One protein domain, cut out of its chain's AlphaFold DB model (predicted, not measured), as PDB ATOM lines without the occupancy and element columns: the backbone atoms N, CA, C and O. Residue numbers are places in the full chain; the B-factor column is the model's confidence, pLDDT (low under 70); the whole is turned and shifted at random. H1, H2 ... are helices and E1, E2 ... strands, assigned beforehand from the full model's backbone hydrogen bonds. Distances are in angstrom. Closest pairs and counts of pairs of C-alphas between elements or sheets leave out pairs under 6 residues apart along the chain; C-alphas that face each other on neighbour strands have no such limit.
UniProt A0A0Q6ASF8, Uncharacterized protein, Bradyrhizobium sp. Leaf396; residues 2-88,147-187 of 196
ATOM      1  N   GLU A   2      56.986 -20.323 116.849       57.50
ATOM      2  CA  GLU A   2      55.839 -20.959 117.549       57.50
ATOM      3  C   GLU A   2      55.387 -22.270 116.879       57.50
ATOM      4  O   GLU A   2      55.200 -23.273 117.567       57.50
ATOM      5  N   ASP A   3      55.320 -22.305 115.544       61.16
ATOM      6  CA  ASP A   3      54.963 -23.525 114.800       61.16
ATOM      7  C   ASP A   3      56.012 -24.644 114.933       61.16
ATOM      8  O   ASP A   3      55.654 -25.816 115.058       61.16
ATOM      9  N   ASP A   4      57.305 -24.299 114.989       62.84
ATOM     10  CA  ASP A   4      58.392 -25.275 115.178       62.84
ATOM     11  C   ASP A   4      58.374 -25.879 116.591       62.84
ATOM     12  O   ASP A   4      58.602 -27.078 116.759       62.84
ATOM     13  N   ILE A   5      58.055 -25.071 117.611       62.88
ATOM     14  CA  ILE A   5      57.928 -25.529 119.004       62.88
ATOM     15  C   ILE A   5      56.723 -26.470 119.145       62.88
ATOM     16  O   ILE A   5      56.861 -27.557 119.707       62.88
ATOM     17  N   ARG A   6      55.569 -26.112 118.564       61.31
ATOM     18  CA  ARG A   6      54.358 -26.951 118.573       61.31
ATOM     19  C   ARG A   6      54.563 -28.275 117.823       61.31
ATOM     20  O   ARG A   6      54.044 -29.319 118.231       61.31
ATOM     21  N   CYS A   7      55.354 -28.258 116.750       68.25
ATOM     22  CA  CYS A   7      55.779 -29.464 116.039       68.25
ATOM     23  C   CYS A   7      56.640 -30.374 116.939       68.25
ATOM     24  O   CYS A   7      56.380 -31.574 117.037       68.25
ATOM     25  N   GLY A   8      57.587 -29.798 117.690       85.00
ATOM     26  CA  GLY A   8      58.424 -30.538 118.639       85.00
ATOM     27  C   GLY A   8      57.637 -31.176 119.791       85.00
ATOM     28  O   GLY A   8      57.816 -32.359 120.081       85.00
ATOM     29  N   THR A   9      56.712 -30.436 120.415       89.06
ATOM     30  CA  THR A   9      55.887 -30.977 121.508       89.06
ATOM     31  C   THR A   9      54.995 -32.118 121.033       89.06
ATOM     32  O   THR A   9      54.900 -33.148 121.696       89.06
ATOM     33  N   THR A  10      54.322 -31.963 119.890       92.38
ATOM     34  CA  THR A  10      53.420 -33.011 119.390       92.38
ATOM     35  C   THR A  10      54.180 -34.289 119.029       92.38
ATOM     36  O   THR A  10      53.665 -35.373 119.299       92.38
ATOM     37  N   ALA A  11      55.413 -34.190 118.517       92.44
ATOM     38  CA  ALA A  11      56.289 -35.344 118.299       92.44
ATOM     39  C   ALA A  11      56.644 -36.061 119.616       92.44
ATOM     40  O   ALA A  11      56.449 -37.270 119.723       92.44
ATOM     41  N   TYR A  12      57.052 -35.314 120.646       92.12
ATOM     42  CA  TYR A  12      57.323 -35.860 121.982       92.12
ATOM     43  C   TYR A  12      56.090 -36.534 122.614       92.12
ATOM     44  O   TYR A  12      56.172 -37.615 123.195       92.12
ATOM     45  N   ILE A  13      54.910 -35.922 122.476       93.81
ATOM     46  CA  ILE A  13      53.651 -36.477 122.990       93.81
ATOM     47  C   ILE A  13      53.285 -37.797 122.297       93.81
ATOM     48  O   ILE A  13      52.757 -38.687 122.971       93.81
ATOM     49  N   ARG A  14      53.553 -37.920 120.988       94.75
ATOM     50  CA  ARG A  14      53.365 -39.164 120.221       94.75
ATOM     51  C   ARG A  14      54.321 -40.248 120.691       94.75
ATOM     52  O   ARG A  14      53.850 -41.307 121.080       94.75
ATOM     53  N   GLU A  15      55.616 -39.940 120.775       93.94
ATOM     54  CA  GLU A  15      56.640 -40.884 121.240       93.94
ATOM     55  C   GLU A  15      56.259 -41.502 122.592       93.94
ATOM     56  O   GLU A  15      56.300 -42.717 122.762       93.94
ATOM     57  N   ILE A  16      55.785 -40.688 123.541       91.94
ATOM     58  CA  ILE A  16      55.369 -41.210 124.846       91.94
ATOM     59  C   ILE A  16      54.071 -42.026 124.776       91.94
ATOM     60  O   ILE A  16      53.929 -42.990 125.524       91.94
ATOM     61  N   LEU A  17      53.105 -41.666 123.923       92.06
ATOM     62  CA  LEU A  17      51.910 -42.506 123.743       92.06
ATOM     63  C   LEU A  17      52.282 -43.874 123.195       92.06
ATOM     64  O   LEU A  17      51.792 -44.876 123.708       92.06
ATOM     65  N   ASP A  18      53.156 -43.903 122.194       93.56
ATOM     66  CA  ASP A  18      53.564 -45.126 121.512       93.56
ATOM     67  C   ASP A  18      54.262 -46.102 122.473       93.56
ATOM     68  O   ASP A  18      54.104 -47.311 122.336       93.56
ATOM     69  N   LEU A  19      54.953 -45.604 123.508       90.75
ATOM     70  CA  LEU A  19      55.536 -46.438 124.572       90.75
ATOM     71  C   LEU A  19      54.495 -47.137 125.463       90.75
ATOM     72  O   LEU A  19      54.807 -48.144 126.100       90.75
ATOM     73  N   HIS A  20      53.284 -46.588 125.560       89.56
ATOM     74  CA  HIS A  20      52.224 -47.090 126.440       89.56
ATOM     75  C   HIS A  20      51.088 -47.794 125.693       89.56
ATOM     76  O   HIS A  20      50.286 -48.479 126.329       89.56
ATOM     77  N   LEU A  21      51.020 -47.647 124.369       93.12
ATOM     78  CA  LEU A  21      50.100 -48.391 123.520       93.12
ATOM     79  C   LEU A  21      50.585 -49.821 123.298       93.12
ATOM     80  O   LEU A  21      51.737 -50.041 122.941       93.12
ATOM     81  N   MET A  22      49.683 -50.791 123.453       93.88
ATOM     82  CA  MET A  22      49.974 -52.191 123.127       93.88
ATOM     83  C   MET A  22      49.387 -52.551 121.766       93.88
ATOM     84  O   MET A  22      50.084 -53.053 120.887       93.88
ATOM     85  N   THR A  23      48.100 -52.267 121.585       94.44
ATOM     86  CA  THR A  23      47.368 -52.554 120.342       94.44
ATOM     87  C   THR A  23      46.528 -51.375 119.876       94.44
ATOM     88  O   THR A  23      46.074 -51.355 118.734       94.44
ATOM     89  N   GLY A  24      46.278 -50.416 120.767       95.56
ATOM     90  CA  GLY A  24      45.425 -49.275 120.517       95.56
ATOM     91  C   GLY A  24      45.987 -48.282 119.507       95.56
ATOM     92  O   GLY A  24      47.129 -48.352 119.058       95.56
ATOM     93  N   ARG A  25      45.139 -47.321 119.155       96.50
ATOM     94  CA  ARG A  25      45.443 -46.193 118.268       96.50
ATOM     95  C   ARG A  25      44.974 -44.904 118.926       96.50
ATOM     96  O   ARG A  25      44.134 -44.937 119.821       96.50
ATOM     97  N   TYR A  26      45.463 -43.755 118.483       98.00
ATOM     98  CA  TYR A  26      44.986 -42.463 118.974       98.00
ATOM     99  C   TYR A  26      44.788 -41.476 117.834       98.00
ATOM    100  O   TYR A  26      45.477 -41.542 116.819       98.00
ATOM    101  N   SER A  27      43.861 -40.544 118.026       98.00
ATOM    102  CA  SER A  27      43.617 -39.468 117.076       98.00
ATOM    103  C   SER A  27      44.679 -38.378 117.157       98.00
ATOM    104  O   SER A  27      45.309 -38.129 118.195       98.00
ATOM    105  N   THR A  28      44.801 -37.627 116.070       96.75
ATOM    106  CA  THR A  28      45.588 -36.395 116.055       96.75
ATOM    107  C   THR A  28      44.999 -35.326 116.987       96.75
ATOM    108  O   THR A  28      45.759 -34.561 117.584       96.75
ATOM    109  N   VAL A  29      43.677 -35.309 117.194       97.06
ATOM    110  CA  VAL A  29      43.010 -34.404 118.152       97.06
ATOM    111  C   VAL A  29      43.516 -34.647 119.574       97.06
ATOM    112  O   VAL A  29      43.909 -33.698 120.250       97.06
ATOM    113  N   LEU A  30      43.594 -35.906 120.013       97.62
ATOM    114  CA  LEU A  30      44.078 -36.245 121.351       97.62
ATOM    115  C   LEU A  30      45.532 -35.800 121.557       97.62
ATOM    116  O   LEU A  30      45.881 -35.284 122.621       97.62
ATOM    117  N   VAL A  31      46.384 -35.980 120.544       97.00
ATOM    118  CA  VAL A  31      47.783 -35.521 120.584       97.00
ATOM    119  C   VAL A  31      47.849 -34.005 120.757       97.00
ATOM    120  O   VAL A  31      48.615 -33.521 121.588       97.00
ATOM    121  N   GLN A  32      47.032 -33.255 120.014       95.62
ATOM    122  CA  GLN A  32      46.987 -31.794 120.102       95.62
ATOM    123  C   GLN A  32      46.496 -31.313 121.472       95.62
ATOM    124  O   GLN A  32      47.127 -30.439 122.061       95.62
ATOM    125  N   GLU A  33      45.430 -31.912 122.013       95.94
ATOM    126  CA  GLU A  33      44.914 -31.575 123.347       95.94
ATOM    127  C   GLU A  33      45.967 -31.831 124.436       95.94
ATOM    128  O   GLU A  33      46.164 -31.015 125.336       95.94
ATOM    129  N   ARG A  34      46.700 -32.948 124.345       95.56
ATOM    130  CA  ARG A  34      47.767 -33.269 125.300       95.56
ATOM    131  C   ARG A  34      48.977 -32.348 125.158       95.56
ATOM    132  O   ARG A  34      49.536 -31.955 126.181       95.56
ATOM    133  N   ALA A  35      49.361 -31.988 123.933       95.06
ATOM    134  CA  ALA A  35      50.420 -31.011 123.691       95.06
ATOM    135  C   ALA A  35      50.054 -29.647 124.289       95.06
ATOM    136  O   ALA A  35      50.862 -29.060 125.003       95.06
ATOM    137  N   GLU A  36      48.811 -29.196 124.110       94.62
ATOM    138  CA  GLU A  36      48.334 -27.945 124.700       94.62
ATOM    139  C   GLU A  36      48.351 -27.985 126.235       94.62
ATOM    140  O   GLU A  36      48.820 -27.038 126.870       94.62
ATOM    141  N   ILE A  37      47.900 -29.085 126.851       94.44
ATOM    142  CA  ILE A  37      47.969 -29.256 128.312       94.44
ATOM    143  C   ILE A  37      49.419 -29.192 128.805       94.44
ATOM    144  O   ILE A  37      49.694 -28.565 129.833       94.44
ATOM    145  N   PHE A  38      50.341 -29.829 128.077       93.81
ATOM    146  CA  PHE A  38      51.760 -29.860 128.417       93.81
ATOM    147  C   PHE A  38      52.406 -28.473 128.315       93.81
ATOM    148  O   PHE A  38      53.009 -28.005 129.282       93.81
ATOM    149  N   GLU A  39      52.231 -27.787 127.184       93.38
ATOM    150  CA  GLU A  39      52.808 -26.462 126.921       93.38
ATOM    151  C   GLU A  39      52.270 -25.408 127.885       93.38
ATOM    152  O   GLU A  39      53.033 -24.631 128.461       93.38
ATOM    153  N   ARG A  40      50.952 -25.409 128.117       93.88
ATOM    154  CA  ARG A  40      50.304 -24.450 129.021       93.88
ATOM    155  C   ARG A  40      50.450 -24.811 130.493       93.88
ATOM    156  O   ARG A  40      50.043 -24.018 131.341       93.88
ATOM    157  N   ARG A  41      50.987 -25.994 130.810       91.69
ATOM    158  CA  ARG A  41      51.066 -26.540 132.177       91.69
ATOM    159  C   ARG A  41      49.712 -26.509 132.892       91.69
ATOM    160  O   ARG A  41      49.636 -26.265 134.094       91.69
ATOM    161  N   SER A  42      48.637 -26.737 132.143       92.25
ATOM    162  CA  SER A  42      47.266 -26.625 132.646       92.25
ATOM    163  C   SER A  42      46.758 -27.914 133.295       92.25
ATOM    164  O   SER A  42      45.663 -27.932 133.851       92.25
ATOM    165  N   GLY A  43      47.551 -28.989 133.259       92.06
ATOM    166  CA  GLY A  43      47.190 -30.277 133.832       92.06
ATOM    167  C   GLY A  43      48.330 -31.289 133.813       92.06
ATOM    168  O   GLY A  43      49.397 -31.056 133.243       92.06
ATOM    169  N   ASN A  44      48.101 -32.437 134.448       92.56
ATOM    170  CA  ASN A  44      49.073 -33.526 134.491       92.56
ATOM    171  C   ASN A  44      48.857 -34.490 133.315       92.56
ATOM    172  O   ASN A  44      47.983 -35.356 133.370       92.56
ATOM    173  N   VAL A  45      49.685 -34.377 132.273       92.25
ATOM    174  CA  VAL A  45      49.621 -35.272 131.103       92.25
ATOM    175  C   VAL A  45      49.998 -36.721 131.411       92.25
ATOM    176  O   VAL A  45      49.604 -37.609 130.656       92.25
ATOM    177  N   PHE A  46      50.721 -36.979 132.507       92.06
ATOM    178  CA  PHE A  46      51.077 -38.333 132.938       92.06
ATOM    179  C   PHE A  46      49.890 -39.066 133.562       92.06
ATOM    180  O   PHE A  46      49.774 -40.269 133.389       92.06
ATOM    181  N   ALA A  47      48.950 -38.349 134.190       95.00
ATOM    182  CA  ALA A  47      47.714 -38.965 134.682       95.00
ATOM    183  C   ALA A  47      46.864 -39.543 133.537       95.00
ATOM    184  O   ALA A  47      46.143 -40.512 133.731       95.00
ATOM    185  N   ILE A  48      46.959 -38.961 132.337       96.25
ATOM    186  CA  ILE A  48      46.310 -39.494 131.134       96.25
ATOM    187  C   ILE A  48      47.041 -40.759 130.664       96.25
ATOM    188  O   ILE A  48      46.395 -41.748 130.335       96.25
ATOM    189  N   LEU A  49      48.377 -40.736 130.655       95.19
ATOM    190  CA  LEU A  49      49.202 -41.876 130.239       95.19
ATOM    191  C   LEU A  49      49.036 -43.083 131.152       95.19
ATOM    192  O   LEU A  49      48.900 -44.188 130.646       95.19
ATOM    193  N   ASP A  50      49.001 -42.870 132.468       96.00
ATOM    194  CA  ASP A  50      48.797 -43.940 133.447       96.00
ATOM    195  C   ASP A  50      47.478 -44.687 133.168       96.00
ATOM    196  O   ASP A  50      47.436 -45.916 133.208       96.00
ATOM    197  N   GLU A  51      46.414 -43.959 132.815       97.88
ATOM    198  CA  GLU A  51      45.115 -44.557 132.494       97.88
ATOM    199  C   GLU A  51      45.089 -45.210 131.102       97.88
ATOM    200  O   GLU A  51      44.476 -46.265 130.952       97.88
ATOM    201  N   VAL A  52      45.775 -44.647 130.098       97.56
ATOM    202  CA  VAL A  52      45.949 -45.299 128.783       97.56
ATOM    203  C   VAL A  52      46.726 -46.608 128.938       97.56
ATOM    204  O   VAL A  52      46.254 -47.649 128.500       97.56
ATOM    205  N   ALA A  53      47.857 -46.594 129.643       96.88
ATOM    206  CA  ALA A  53      48.655 -47.787 129.913       96.88
ATOM    207  C   ALA A  53      47.835 -48.866 130.642       96.88
ATOM    208  O   ALA A  53      47.924 -50.047 130.309       96.88
ATOM    209  N   ALA A  54      47.001 -48.470 131.611       96.88
ATOM    210  CA  ALA A  54      46.108 -49.389 132.313       96.88
ATOM    211  C   ALA A  54      45.010 -49.974 131.405       96.88
ATOM    212  O   ALA A  54      44.674 -51.149 131.551       96.88
ATOM    213  N   LEU A  55      44.455 -49.186 130.478       97.19
ATOM    214  CA  LEU A  55      43.464 -49.652 129.501       97.19
ATOM    215  C   LEU A  55      44.062 -50.594 128.449       97.19
ATOM    216  O   LEU A  55      43.382 -51.522 128.018       97.19
ATOM    217  N   GLU A  56      45.319 -50.371 128.073       96.44
ATOM    218  CA  GLU A  56      46.066 -51.205 127.126       96.44
ATOM    219  C   GLU A  56      46.652 -52.470 127.765       96.44
ATOM    220  O   GLU A  56      47.155 -53.341 127.060       96.44
ATOM    221  N   GLY A  57      46.622 -52.586 129.097       94.88
ATOM    222  CA  GLY A  57      47.279 -53.687 129.803       94.88
ATOM    223  C   GLY A  57      48.804 -53.656 129.666       94.88
ATOM    224  O   GLY A  57      49.446 -54.706 129.687       94.88
ATOM    225  N   ALA A  58      49.384 -52.463 129.515       94.19
ATOM    226  CA  ALA A  58      50.814 -52.283 129.311       94.19
ATOM    227  C   ALA A  58      51.638 -52.849 130.489       94.19
ATOM    228  O   ALA A  58      51.259 -52.673 131.657       94.19
ATOM    229  N   PRO A  59      52.800 -53.481 130.234       91.12
ATOM    230  CA  PRO A  59      53.705 -53.906 131.295       91.12
ATOM    231  C   PRO A  59      54.106 -52.730 132.194       91.12
ATOM    232  O   PRO A  59      54.557 -51.691 131.721       91.12
ATOM    233  N   GLY A  60      53.943 -52.891 133.509       87.62
ATOM    234  CA  GLY A  60      54.246 -51.830 134.475       87.62
ATOM    235  C   GLY A  60      53.185 -50.728 134.577       87.62
ATOM    236  O   GLY A  60      53.426 -49.737 135.267       87.62
ATOM    237  N   ALA A  61      52.014 -50.897 133.946       94.00
ATOM    238  CA  ALA A  61      50.886 -49.989 134.126       94.00
ATOM    239  C   ALA A  61      50.530 -49.839 135.611       94.00
ATOM    240  O   ALA A  61      50.427 -50.812 136.368       94.00
ATOM    241  N   ARG A  62      50.331 -48.590 136.034       92.69
ATOM    242  CA  ARG A  62      49.949 -48.287 137.412       92.69
ATOM    243  C   ARG A  62      48.489 -48.672 137.650       92.69
ATOM    244  O   ARG A  62      47.657 -48.501 136.760       92.69
ATOM    245  N   PRO A  63      48.132 -49.146 138.856       93.19
ATOM    246  CA  PRO A  63      46.735 -49.373 139.190       93.19
ATOM    247  C   PRO A  63      45.922 -48.076 139.094       93.19
ATOM    248  O   PRO A  63      46.248 -47.081 139.740       93.19
ATOM    249  N   SER A  64      44.826 -48.115 138.337       96.19
ATOM    250  CA  SER A  64      43.867 -47.011 138.262       96.19
ATOM    251  C   SER A  64      43.257 -46.705 139.633       96.19
ATOM    252  O   SER A  64      42.763 -47.600 140.327       96.19
ATOM    253  N   LEU A  65      43.183 -45.415 139.965       96.56
ATOM    254  CA  LEU A  65      42.506 -44.895 141.163       96.56
ATOM    255  C   LEU A  65      41.060 -44.453 140.882       96.56
ATOM    256  O   LEU A  65      40.330 -44.030 141.783       96.56
ATOM    257  N   THR A  66      40.633 -44.541 139.624       97.69
ATOM    258  CA  THR A  66      39.271 -44.241 139.188       97.69
ATOM    259  C   THR A  66      38.486 -45.529 138.934       97.69
ATOM    260  O   THR A  66      39.041 -46.635 138.898       97.69
ATOM    261  N   LYS A  67      37.167 -45.396 138.755       97.56
ATOM    262  CA  LYS A  67      36.293 -46.534 138.436       97.56
ATOM    263  C   LYS A  67      36.702 -47.201 137.109       97.56
ATOM    264  O   LYS A  67      37.334 -46.546 136.274       97.56
ATOM    265  N   PRO A  68      36.327 -48.474 136.882       97.75
ATOM    266  CA  PRO A  68      36.484 -49.120 135.579       97.75
ATOM    267  C   PRO A  68      35.889 -48.279 134.435       97.75
ATOM    268  O   PRO A  68      34.961 -47.501 134.686       97.75
ATOM    269  N   PRO A  69      36.409 -48.414 133.200       97.56
ATOM    270  CA  PRO A  69      35.845 -47.724 132.048       97.56
ATOM    271  C   PRO A  69      34.375 -48.101 131.842       97.56
ATOM    272  O   PRO A  69      33.960 -49.226 132.130       97.56
ATOM    273  N   ALA A  70      33.595 -47.159 131.326       96.94
ATOM    274  CA  ALA A  70      32.174 -47.348 131.079       96.94
ATOM    275  C   ALA A  70      31.772 -46.766 129.725       96.94
ATOM    276  O   ALA A  70      32.403 -45.850 129.203       96.94
ATOM    277  N   MET A  71      30.688 -47.290 129.164       96.69
ATOM    278  CA  MET A  71      30.126 -46.788 127.918       96.69
ATOM    279  C   MET A  71      29.192 -45.606 128.187       96.69
ATOM    280  O   MET A  71      28.423 -45.600 129.153       96.69
ATOM    281  N   PHE A  72      29.215 -44.612 127.308       95.88
ATOM    282  CA  PHE A  72      28.149 -43.626 127.234       95.88
ATOM    283  C   PHE A  72      26.873 -44.294 126.722       95.88
ATOM    284  O   PHE A  72      26.840 -44.882 125.642       95.88
ATOM    285  N   VAL A  73      25.797 -44.168 127.497       93.56
ATOM    286  CA  VAL A  73      24.478 -44.731 127.157       93.56
ATOM    287  C   VAL A  73      23.496 -43.682 126.629       93.56
ATOM    288  O   VAL A  73      22.406 -44.032 126.182       93.56
ATOM    289  N   ARG A  74      23.861 -42.395 126.687       91.44
ATOM    290  CA  ARG A  74      23.010 -41.269 126.282       91.44
ATOM    291  C   ARG A  74      23.616 -40.506 125.100       91.44
ATOM    292  O   ARG A  74      24.839 -40.346 125.057       91.44
ATOM    293  N   PRO A  75      22.779 -40.000 124.171       91.31
ATOM    294  CA  PRO A  75      23.244 -39.094 123.130       91.31
ATOM    295  C   PRO A  75      23.857 -37.828 123.749       91.31
ATOM    296  O   PRO A  75      23.419 -37.425 124.826       91.31
ATOM    297  N   PRO A  76      24.816 -37.172 123.075       94.44
ATOM    298  CA  PRO A  76      25.323 -37.471 121.735       94.44
ATOM    299  C   PRO A  76      26.485 -38.478 121.693       94.44
ATOM    300  O   PRO A  76      26.990 -38.755 120.612       94.44
ATOM    301  N   LEU A  77      26.934 -39.027 122.822       96.19
ATOM    302  CA  LEU A  77      28.141 -39.867 122.878       96.19
ATOM    303  C   LEU A  77      27.847 -41.375 122.891       96.19
ATOM    304  O   LEU A  77      28.767 -42.169 123.051       96.19
ATOM    305  N   THR A  78      26.581 -41.779 122.731       94.81
ATOM    306  CA  THR A  78      26.151 -43.183 122.831       94.81
ATOM    307  C   THR A  78      27.032 -44.127 122.017       94.81
ATOM    308  O   THR A  78      27.177 -43.955 120.806       94.81
ATOM    309  N   GLY A  79      27.541 -45.170 122.678       93.88
ATOM    310  CA  GLY A  79      28.388 -46.201 122.068       93.88
ATOM    311  C   GLY A  79      29.889 -45.965 122.239       93.88
ATOM    312  O   GLY A  79      30.657 -46.922 122.195       93.88
ATOM    313  N   LEU A  80      30.312 -44.731 122.523       97.06
ATOM    314  CA  LEU A  80      31.689 -44.447 122.923       97.06
ATOM    315  C   LEU A  80      31.934 -44.876 124.368       97.06
ATOM    316  O   LEU A  80      31.020 -44.935 125.193       97.06
ATOM    317  N   TRP A  81      33.197 -45.102 124.691       98.00
ATOM    318  CA  TRP A  81      33.666 -45.368 126.038       98.00
ATOM    319  C   TRP A  81      34.282 -44.122 126.659       98.00
ATOM    320  O   TRP A  81      34.817 -43.248 125.973       98.00
ATOM    321  N   HIS A  82      34.220 -44.056 127.985       98.19
ATOM    322  CA  HIS A  82      34.995 -43.114 128.769       98.19
ATOM    323  C   HIS A  82      35.739 -43.807 129.895       98.19
ATOM    324  O   HIS A  82      35.252 -44.741 130.540       98.19
ATOM    325  N   LYS A  83      36.915 -43.262 130.175       98.31
ATOM    326  CA  LYS A  83      37.708 -43.574 131.352       98.31
ATOM    327  C   LYS A  83      38.054 -42.286 132.078       98.31
ATOM    328  O   LYS A  83      38.478 -41.317 131.457       98.31
ATOM    329  N   HIS A  84      37.860 -42.265 133.391       98.25
ATOM    330  CA  HIS A  84      38.279 -41.125 134.193       98.25
ATOM    331  C   HIS A  84      39.796 -41.099 134.375       98.25
ATOM    332  O   HIS A  84      40.384 -42.128 134.694       98.25
ATOM    333  N   TYR A  85      40.383 -39.909 134.289       97.62
ATOM    334  CA  TYR A  85      41.709 -39.616 134.829       97.62
ATOM    335  C   TYR A  85      41.598 -38.455 135.818       97.62
ATOM    336  O   TYR A  85      40.903 -37.467 135.570       97.62
ATOM    337  N   ASN A  86      42.248 -38.579 136.975       96.50
ATOM    338  CA  ASN A  86      42.153 -37.580 138.037       96.50
ATOM    339  C   ASN A  86      43.222 -36.488 137.880       96.50
ATOM    340  O   ASN A  86      44.398 -36.779 137.671       96.50
ATOM    341  N   GLN A  87      42.822 -35.233 138.086       94.38
ATOM    342  CA  GLN A  87      43.731 -34.093 138.215       94.38
ATOM    343  C   GLN A  87      43.545 -33.395 139.566       94.38
ATOM    344  O   GLN A  87      42.509 -33.536 140.214       94.38
ATOM    345  N   ALA A  88      44.536 -32.602 139.985       94.00
ATOM    346  CA  ALA A  88      44.474 -31.843 141.237       94.00
ATOM    347  C   ALA A  88      43.268 -30.884 141.290       94.00
ATOM    348  O   ALA A  88      42.674 -30.694 142.350       94.00
ATOM    349  N   GLN A 147      38.429 -35.734 134.730       97.12
ATOM    350  CA  GLN A 147      38.102 -35.612 133.315       97.12
ATOM    351  C   GLN A 147      38.007 -36.995 132.662       97.12
ATOM    352  O   GLN A 147      38.333 -38.014 133.274       97.12
ATOM    353  N   TRP A 148      37.539 -37.031 131.419       98.19
ATOM    354  CA  TRP A 148      37.375 -38.236 130.620       98.19
ATOM    355  C   TRP A 148      38.441 -38.340 129.535       98.19
ATOM    356  O   TRP A 148      38.700 -37.372 128.827       98.19
ATOM    357  N   ILE A 149      38.996 -39.536 129.367       98.56
ATOM    358  CA  ILE A 149      39.525 -40.021 128.093       98.56
ATOM    359  C   ILE A 149      38.339 -40.639 127.362       98.56
ATOM    360  O   ILE A 149      37.727 -41.572 127.884       98.56
ATOM    361  N   VAL A 150      37.999 -40.107 126.192       98.62
ATOM    362  CA  VAL A 150      36.905 -40.597 125.350       98.62
ATOM    363  C   VAL A 150      37.497 -41.394 124.201       98.62
ATOM    364  O   VAL A 150      38.396 -40.921 123.502       98.62
ATOM    365  N   TYR A 151      37.009 -42.614 124.019       98.50
ATOM    366  CA  TYR A 151      37.571 -43.554 123.060       98.50
ATOM    367  C   TYR A 151      36.490 -44.455 122.460       98.50
ATOM    368  O   TYR A 151      35.429 -44.666 123.050       98.50
ATOM    369  N   ALA A 152      36.753 -44.968 121.266       97.50
ATOM    370  CA  ALA A 152      35.991 -46.062 120.680       97.50
ATOM    371  C   ALA A 152      36.715 -47.382 120.964       97.50
ATOM    372  O   ALA A 152      37.928 -47.394 121.170       97.50
ATOM    373  N   ARG A 153      35.980 -48.491 120.975       95.19
ATOM    374  CA  ARG A 153      36.559 -49.828 121.094       95.19
ATOM    375  C   ARG A 153      35.948 -50.711 120.022       95.19
ATOM    376  O   ARG A 153      34.721 -50.782 119.957       95.19
ATOM    377  N   GLN A 154      36.804 -51.322 119.211       92.44
ATOM    378  CA  GLN A 154      36.423 -52.258 118.163       92.44
ATOM    379  C   GLN A 154      37.325 -53.489 118.226       92.44
ATOM    380  O   GLN A 154      38.541 -53.321 118.272       92.44
ATOM    381  N   ASP A 155      36.749 -54.694 118.235       89.94
ATOM    382  CA  ASP A 155      37.506 -55.962 118.242       89.94
ATOM    383  C   ASP A 155      38.593 -56.003 119.343       89.94
ATOM    384  O   ASP A 155      39.745 -56.365 119.112       89.94
ATOM    385  N   ASP A 156      38.234 -55.551 120.550       90.00
ATOM    386  CA  ASP A 156      39.125 -55.392 121.711       90.00
ATOM    387  C   ASP A 156      40.281 -54.384 121.571       90.00
ATOM    388  O   ASP A 156      41.055 -54.201 122.511       90.00
ATOM    389  N   VAL A 157      40.332 -53.630 120.474       95.44
ATOM    390  CA  VAL A 157      41.298 -52.551 120.248       95.44
ATOM    391  C   VAL A 157      40.688 -51.199 120.615       95.44
ATOM    392  O   VAL A 157      39.617 -50.823 120.130       95.44
ATOM    393  N   ASN A 158      41.377 -50.435 121.466       97.88
ATOM    394  CA  ASN A 158      40.962 -49.081 121.832       97.88
ATOM    395  C   ASN A 158      41.481 -48.053 120.814       97.88
ATOM    396  O   ASN A 158      42.672 -48.014 120.509       97.88
ATOM    397  N   THR A 159      40.611 -47.155 120.356       98.19
ATOM    398  CA  THR A 159      40.999 -45.953 119.608       98.19
ATOM    399  C   THR A 159      40.692 -44.719 120.449       98.19
ATOM    400  O   THR A 159      39.527 -44.351 120.614       98.19
ATOM    401  N   TYR A 160      41.723 -44.074 120.992       98.56
ATOM    402  CA  TYR A 160      41.622 -42.906 121.870       98.56
ATOM    403  C   TYR A 160      41.393 -41.621 121.065       98.56
ATOM    404  O   TYR A 160      42.222 -41.244 120.244       98.56
ATOM    405  N   LEU A 161      40.272 -40.931 121.294       98.50
ATOM    406  CA  LEU A 161      39.789 -39.894 120.374       98.50
ATOM    407  C   LEU A 161      39.978 -38.472 120.893       98.50
ATOM    408  O   LEU A 161      40.363 -37.592 120.133       98.50
ATOM    409  N   THR A 162      39.648 -38.211 122.155       98.50
ATOM    410  CA  THR A 162      39.681 -36.852 122.714       98.50
ATOM    411  C   THR A 162      39.570 -36.885 124.234       98.50
ATOM    412  O   THR A 162      39.198 -37.901 124.830       98.50
ATOM    413  N   LEU A 163      39.875 -35.761 124.872       97.94
ATOM    414  CA  LEU A 163      39.590 -35.510 126.274       97.94
ATOM    415  C   LEU A 163      38.223 -34.831 126.445       97.94
ATOM    416  O   LEU A 163      37.721 -34.108 125.580       97.94
ATOM    417  N   GLY A 164      37.602 -35.051 127.598       95.94
ATOM    418  CA  GLY A 164      36.290 -34.503 127.919       95.94
ATOM    419  C   GLY A 164      36.133 -34.144 129.388       95.94
ATOM    420  O   GLY A 164      36.896 -34.583 130.245       95.94
ATOM    421  N   THR A 165      35.112 -33.354 129.685       93.62
ATOM    422  CA  THR A 165      34.640 -33.103 131.047       93.62
ATOM    423  C   THR A 165      33.131 -33.307 131.097       93.62
ATOM    424  O   THR A 165      32.455 -33.284 130.067       93.62
ATOM    425  N   HIS A 166      32.599 -33.525 132.295       89.44
ATOM    426  CA  HIS A 166      31.162 -33.660 132.493       89.44
ATOM    427  C   HIS A 166      30.416 -32.405 132.022       89.44
ATOM    428  O   HIS A 166      30.784 -31.299 132.407       89.44
ATOM    429  N   GLY A 167      29.330 -32.593 131.269       91.06
ATOM    430  CA  GLY A 167      28.452 -31.503 130.826       91.06
ATOM    431  C   GLY A 167      28.797 -30.930 129.450       91.06
ATOM    432  O   GLY A 167      27.958 -30.250 128.869       91.06
ATOM    433  N   ASP A 168      29.958 -31.284 128.891       94.25
ATOM    434  CA  ASP A 168      30.438 -30.794 127.591       94.25
ATOM    435  C   ASP A 168      30.206 -31.797 126.448       94.25
ATOM    436  O   ASP A 168      30.915 -31.795 125.439       94.25
ATOM    437  N   ASP A 169      29.205 -32.670 126.578       95.62
ATOM    438  CA  ASP A 169      28.975 -33.796 125.670       95.62
ATOM    439  C   ASP A 169      28.855 -33.365 124.192       95.62
ATOM    440  O   ASP A 169      29.324 -34.072 123.300       95.62
ATOM    441  N   ALA A 170      28.280 -32.188 123.916       95.38
ATOM    442  CA  ALA A 170      28.182 -31.635 122.563       95.38
ATOM    443  C   ALA A 170      29.552 -31.236 121.982       95.38
ATOM    444  O   ALA A 170      29.843 -31.541 120.824       95.38
ATOM    445  N   ALA A 171      30.414 -30.607 122.786       96.94
ATOM    446  CA  ALA A 171      31.760 -30.221 122.364       96.94
ATOM    447  C   ALA A 171      32.658 -31.455 122.183       96.94
ATOM    448  O   ALA A 171      33.409 -31.541 121.212       96.94
ATOM    449  N   ILE A 172      32.527 -32.444 123.077       97.75
ATOM    450  CA  ILE A 172      33.178 -33.752 122.934       97.75
ATOM    451  C   ILE A 172      32.731 -34.403 121.624       97.75
ATOM    452  O   ILE A 172      33.570 -34.841 120.839       97.75
ATOM    453  N   ARG A 173      31.421 -34.421 121.339       96.81
ATOM    454  CA  ARG A 173      30.897 -34.992 120.094       96.81
ATOM    455  C   ARG A 173      31.485 -34.301 118.867       96.81
ATOM    456  O   ARG A 173      31.864 -34.991 117.929       96.81
ATOM    457  N   GLN A 174      31.585 -32.975 118.866       96.44
ATOM    458  CA  GLN A 174      32.172 -32.236 117.749       96.44
ATOM    459  C   GLN A 174      33.632 -32.643 117.492       96.44
ATOM    460  O   GLN A 174      34.012 -32.849 116.342       96.44
ATOM    461  N   ARG A 175      34.439 -32.816 118.547       97.31
ATOM    462  CA  ARG A 175      35.823 -33.302 118.414       97.31
ATOM    463  C   ARG A 175      35.891 -34.742 117.907       97.31
ATOM    464  O   ARG A 175      36.696 -35.036 117.030       97.31
ATOM    465  N   VAL A 176      34.999 -35.611 118.388       97.44
ATOM    466  CA  VAL A 176      34.872 -36.992 117.892       97.44
ATOM    467  C   VAL A 176      34.533 -37.024 116.400       97.44
ATOM    468  O   VAL A 176      35.156 -37.778 115.659       97.44
ATOM    469  N   LEU A 177      33.604 -36.180 115.936       95.75
ATOM    470  CA  LEU A 177      33.278 -36.062 114.509       95.75
ATOM    471  C   LEU A 177      34.496 -35.650 113.675       95.75
ATOM    472  O   LEU A 177      34.691 -36.168 112.579       95.75
ATOM    473  N   GLY A 178      35.348 -34.770 114.207       94.38
ATOM    474  CA  GLY A 178      36.608 -34.384 113.567       94.38
ATOM    475  C   GLY A 178      37.607 -35.534 113.390       94.38
ATOM    476  O   GLY A 178      38.504 -35.423 112.562       94.38
ATOM    477  N   CYS A 179      37.439 -36.643 114.116       96.38
ATOM    478  CA  CYS A 179      38.271 -37.843 113.991       96.38
ATOM    479  C   CYS A 179      37.735 -38.841 112.945       96.38
ATOM    480  O   CYS A 179      38.401 -39.832 112.657       96.38
ATOM    481  N   ALA A 180      36.538 -38.623 112.381       93.88
ATOM    482  CA  ALA A 180      35.880 -39.595 111.501       93.88
ATOM    483  C   ALA A 180      36.665 -39.878 110.209       93.88
ATOM    484  O   ALA A 180      36.606 -40.984 109.685       93.88
ATOM    485  N   THR A 181      37.428 -38.904 109.706       93.88
ATOM    486  CA  THR A 181      38.281 -39.083 108.520       93.88
ATOM    487  C   THR A 181      39.557 -39.870 108.814       93.88
ATOM    488  O   THR A 181      40.083 -40.516 107.913       93.88
ATOM    489  N   GLU A 182      40.050 -39.824 110.054       96.31
ATOM    490  CA  GLU A 182      41.228 -40.578 110.513       96.31
ATOM    491  C   GLU A 182      40.871 -42.050 110.782       96.31
ATOM    492  O   GLU A 182      41.707 -42.928 110.583       96.31
ATOM    493  N   PHE A 183      39.616 -42.320 111.169       95.25
ATOM    494  CA  PHE A 183      39.108 -43.656 111.504       95.25
ATOM    495  C   PHE A 183      37.715 -43.929 110.900       95.25
ATOM    496  O   PHE A 183      36.732 -44.073 111.642       95.25
ATOM    497  N   PRO A 184      37.584 -43.983 109.561       93.50
ATOM    498  CA  PRO A 184      36.293 -44.172 108.895       93.50
ATOM    499  C   PRO A 184      35.600 -45.490 109.275       93.50
ATOM    500  O   PRO A 184      34.375 -45.570 109.298       93.50
ATOM    501  N   GLU A 185      36.366 -46.523 109.624       93.56
ATOM    502  CA  GLU A 185      35.864 -47.839 110.020       93.56
ATOM    503  C   GLU A 185      35.064 -47.838 111.333       93.56
ATOM    504  O   GLU A 185      34.285 -48.762 111.571       93.56
ATOM    505  N   LEU A 186      35.227 -46.804 112.168       92.69
ATOM    506  CA  LEU A 186      34.584 -46.701 113.479       92.69
ATOM    507  C   LEU A 186      33.169 -46.103 113.429       92.69
ATOM    508  O   LEU A 186      32.479 -46.130 114.446       92.69
ATOM    509  N   GLY A 187      32.732 -45.538 112.297       92.56
ATOM    510  CA  GLY A 187      31.398 -44.928 112.169       92.56
ATOM    511  C   GLY A 187      31.146 -43.786 113.166       92.56
ATOM    512  O   GLY A 187      30.077 -43.698 113.770       92.56
TER     513      GLY A 187
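Overview. This is residues 2 to 88 and 147 to 187 of the 196 residues of an uncharacterized protein of Bradyrhizobium sp. Leaf396 (UniProt A0A0Q6ASF8). A small twisted sheet of three strands forms the middle layer, with H2 and H3 packed on one face and H4 on the other. H1, the longest helix, crosses H2 on the side away from the sheet and meets H3 with its last residues, while the long link of residues 57 to 80 passes along the E1 edge. The 128 printed residues hold four named helices and three named strands in the order H1 H2 H3 E1 E2 E3 H4; the sheet's order is E1 E2 E3, antiparallel, and the class is mixed, helices and strands. The whole is compact, with a radius of gyration of the C-alphas of 14.0 A, and spans 39 by 32 by 29 A.

Arrangement. E2, residues 147 to 154, is the inner strand of a sheet that is only just strongly twisted, its C-alphas up to 4.2 A off the best plane. Its antiparallel neighbour E1, residues 81 to 85, has N 81 and O 151 within hydrogen-bond range at 2.8 A. On the other side, E3, residues 157 to 164, forms a hairpin with E2, with N 150 and O 162 at 2.9 A; E3 bends by 56 degrees at residue 161. Residues 25 to 26 pair parallel with 159 to 160 of E3, and residues 70 to 71 pair antiparallel with 81 to 82 of E1. H3, residues 45 to 56, and H4, residues 169 to 178, are on opposite faces, giving three layers, helices on both faces of a sheet. H3 has a height over the sheet of 8.0 A; its closest C-alphas to E1 are Ile 48 and Tyr 85, 5.9 A. H4 lies over E3 at a height of 9.0 A, slantwise at 53 degrees on the local plane; Gly 164 and Ile 172 are their closest C-alphas, 5.9 A. H2, residues 28 to 40, is on the same face as H3 but over none of the strands; its closest C-alphas to E3 are Leu 30 and Thr 162, 4.6 A. H1, residues 2 to 20, touches H2 with residues 6 to 14 alone, the closest C-alphas being Thr 10 and Ala 35, 5.6 A. Every O i to N i+4 pair is within hydrogen-bond range in H2 and H4, against 14 of 15 in H1 and 7 of 8 in H3.

Along the chain. H1 begins at C-alpha 2 (55.839, -20.959, 117.549) and is 27.8 A long from first to last C-alpha; H2 measures 18.2 A, H3 16.8 A, E1 13.2 A, E2 22.6 A and E3 20.2 A. H4, 14.3 A long, ends at C-alpha 178 (36.608, -34.384, 113.567).

Size, cuts and confidence. The C-alphas of Asp 4 and Val 73 are the two farthest apart, 40.9 A. Residues 89 to 146 are not printed, and C-alphas 88 and 147 are 10.8 A apart across the cut. The link from H3 to E1 is long, 24 residues. Mean pLDDT of the printed part is 93.4, with residues 2 to 7 under 70.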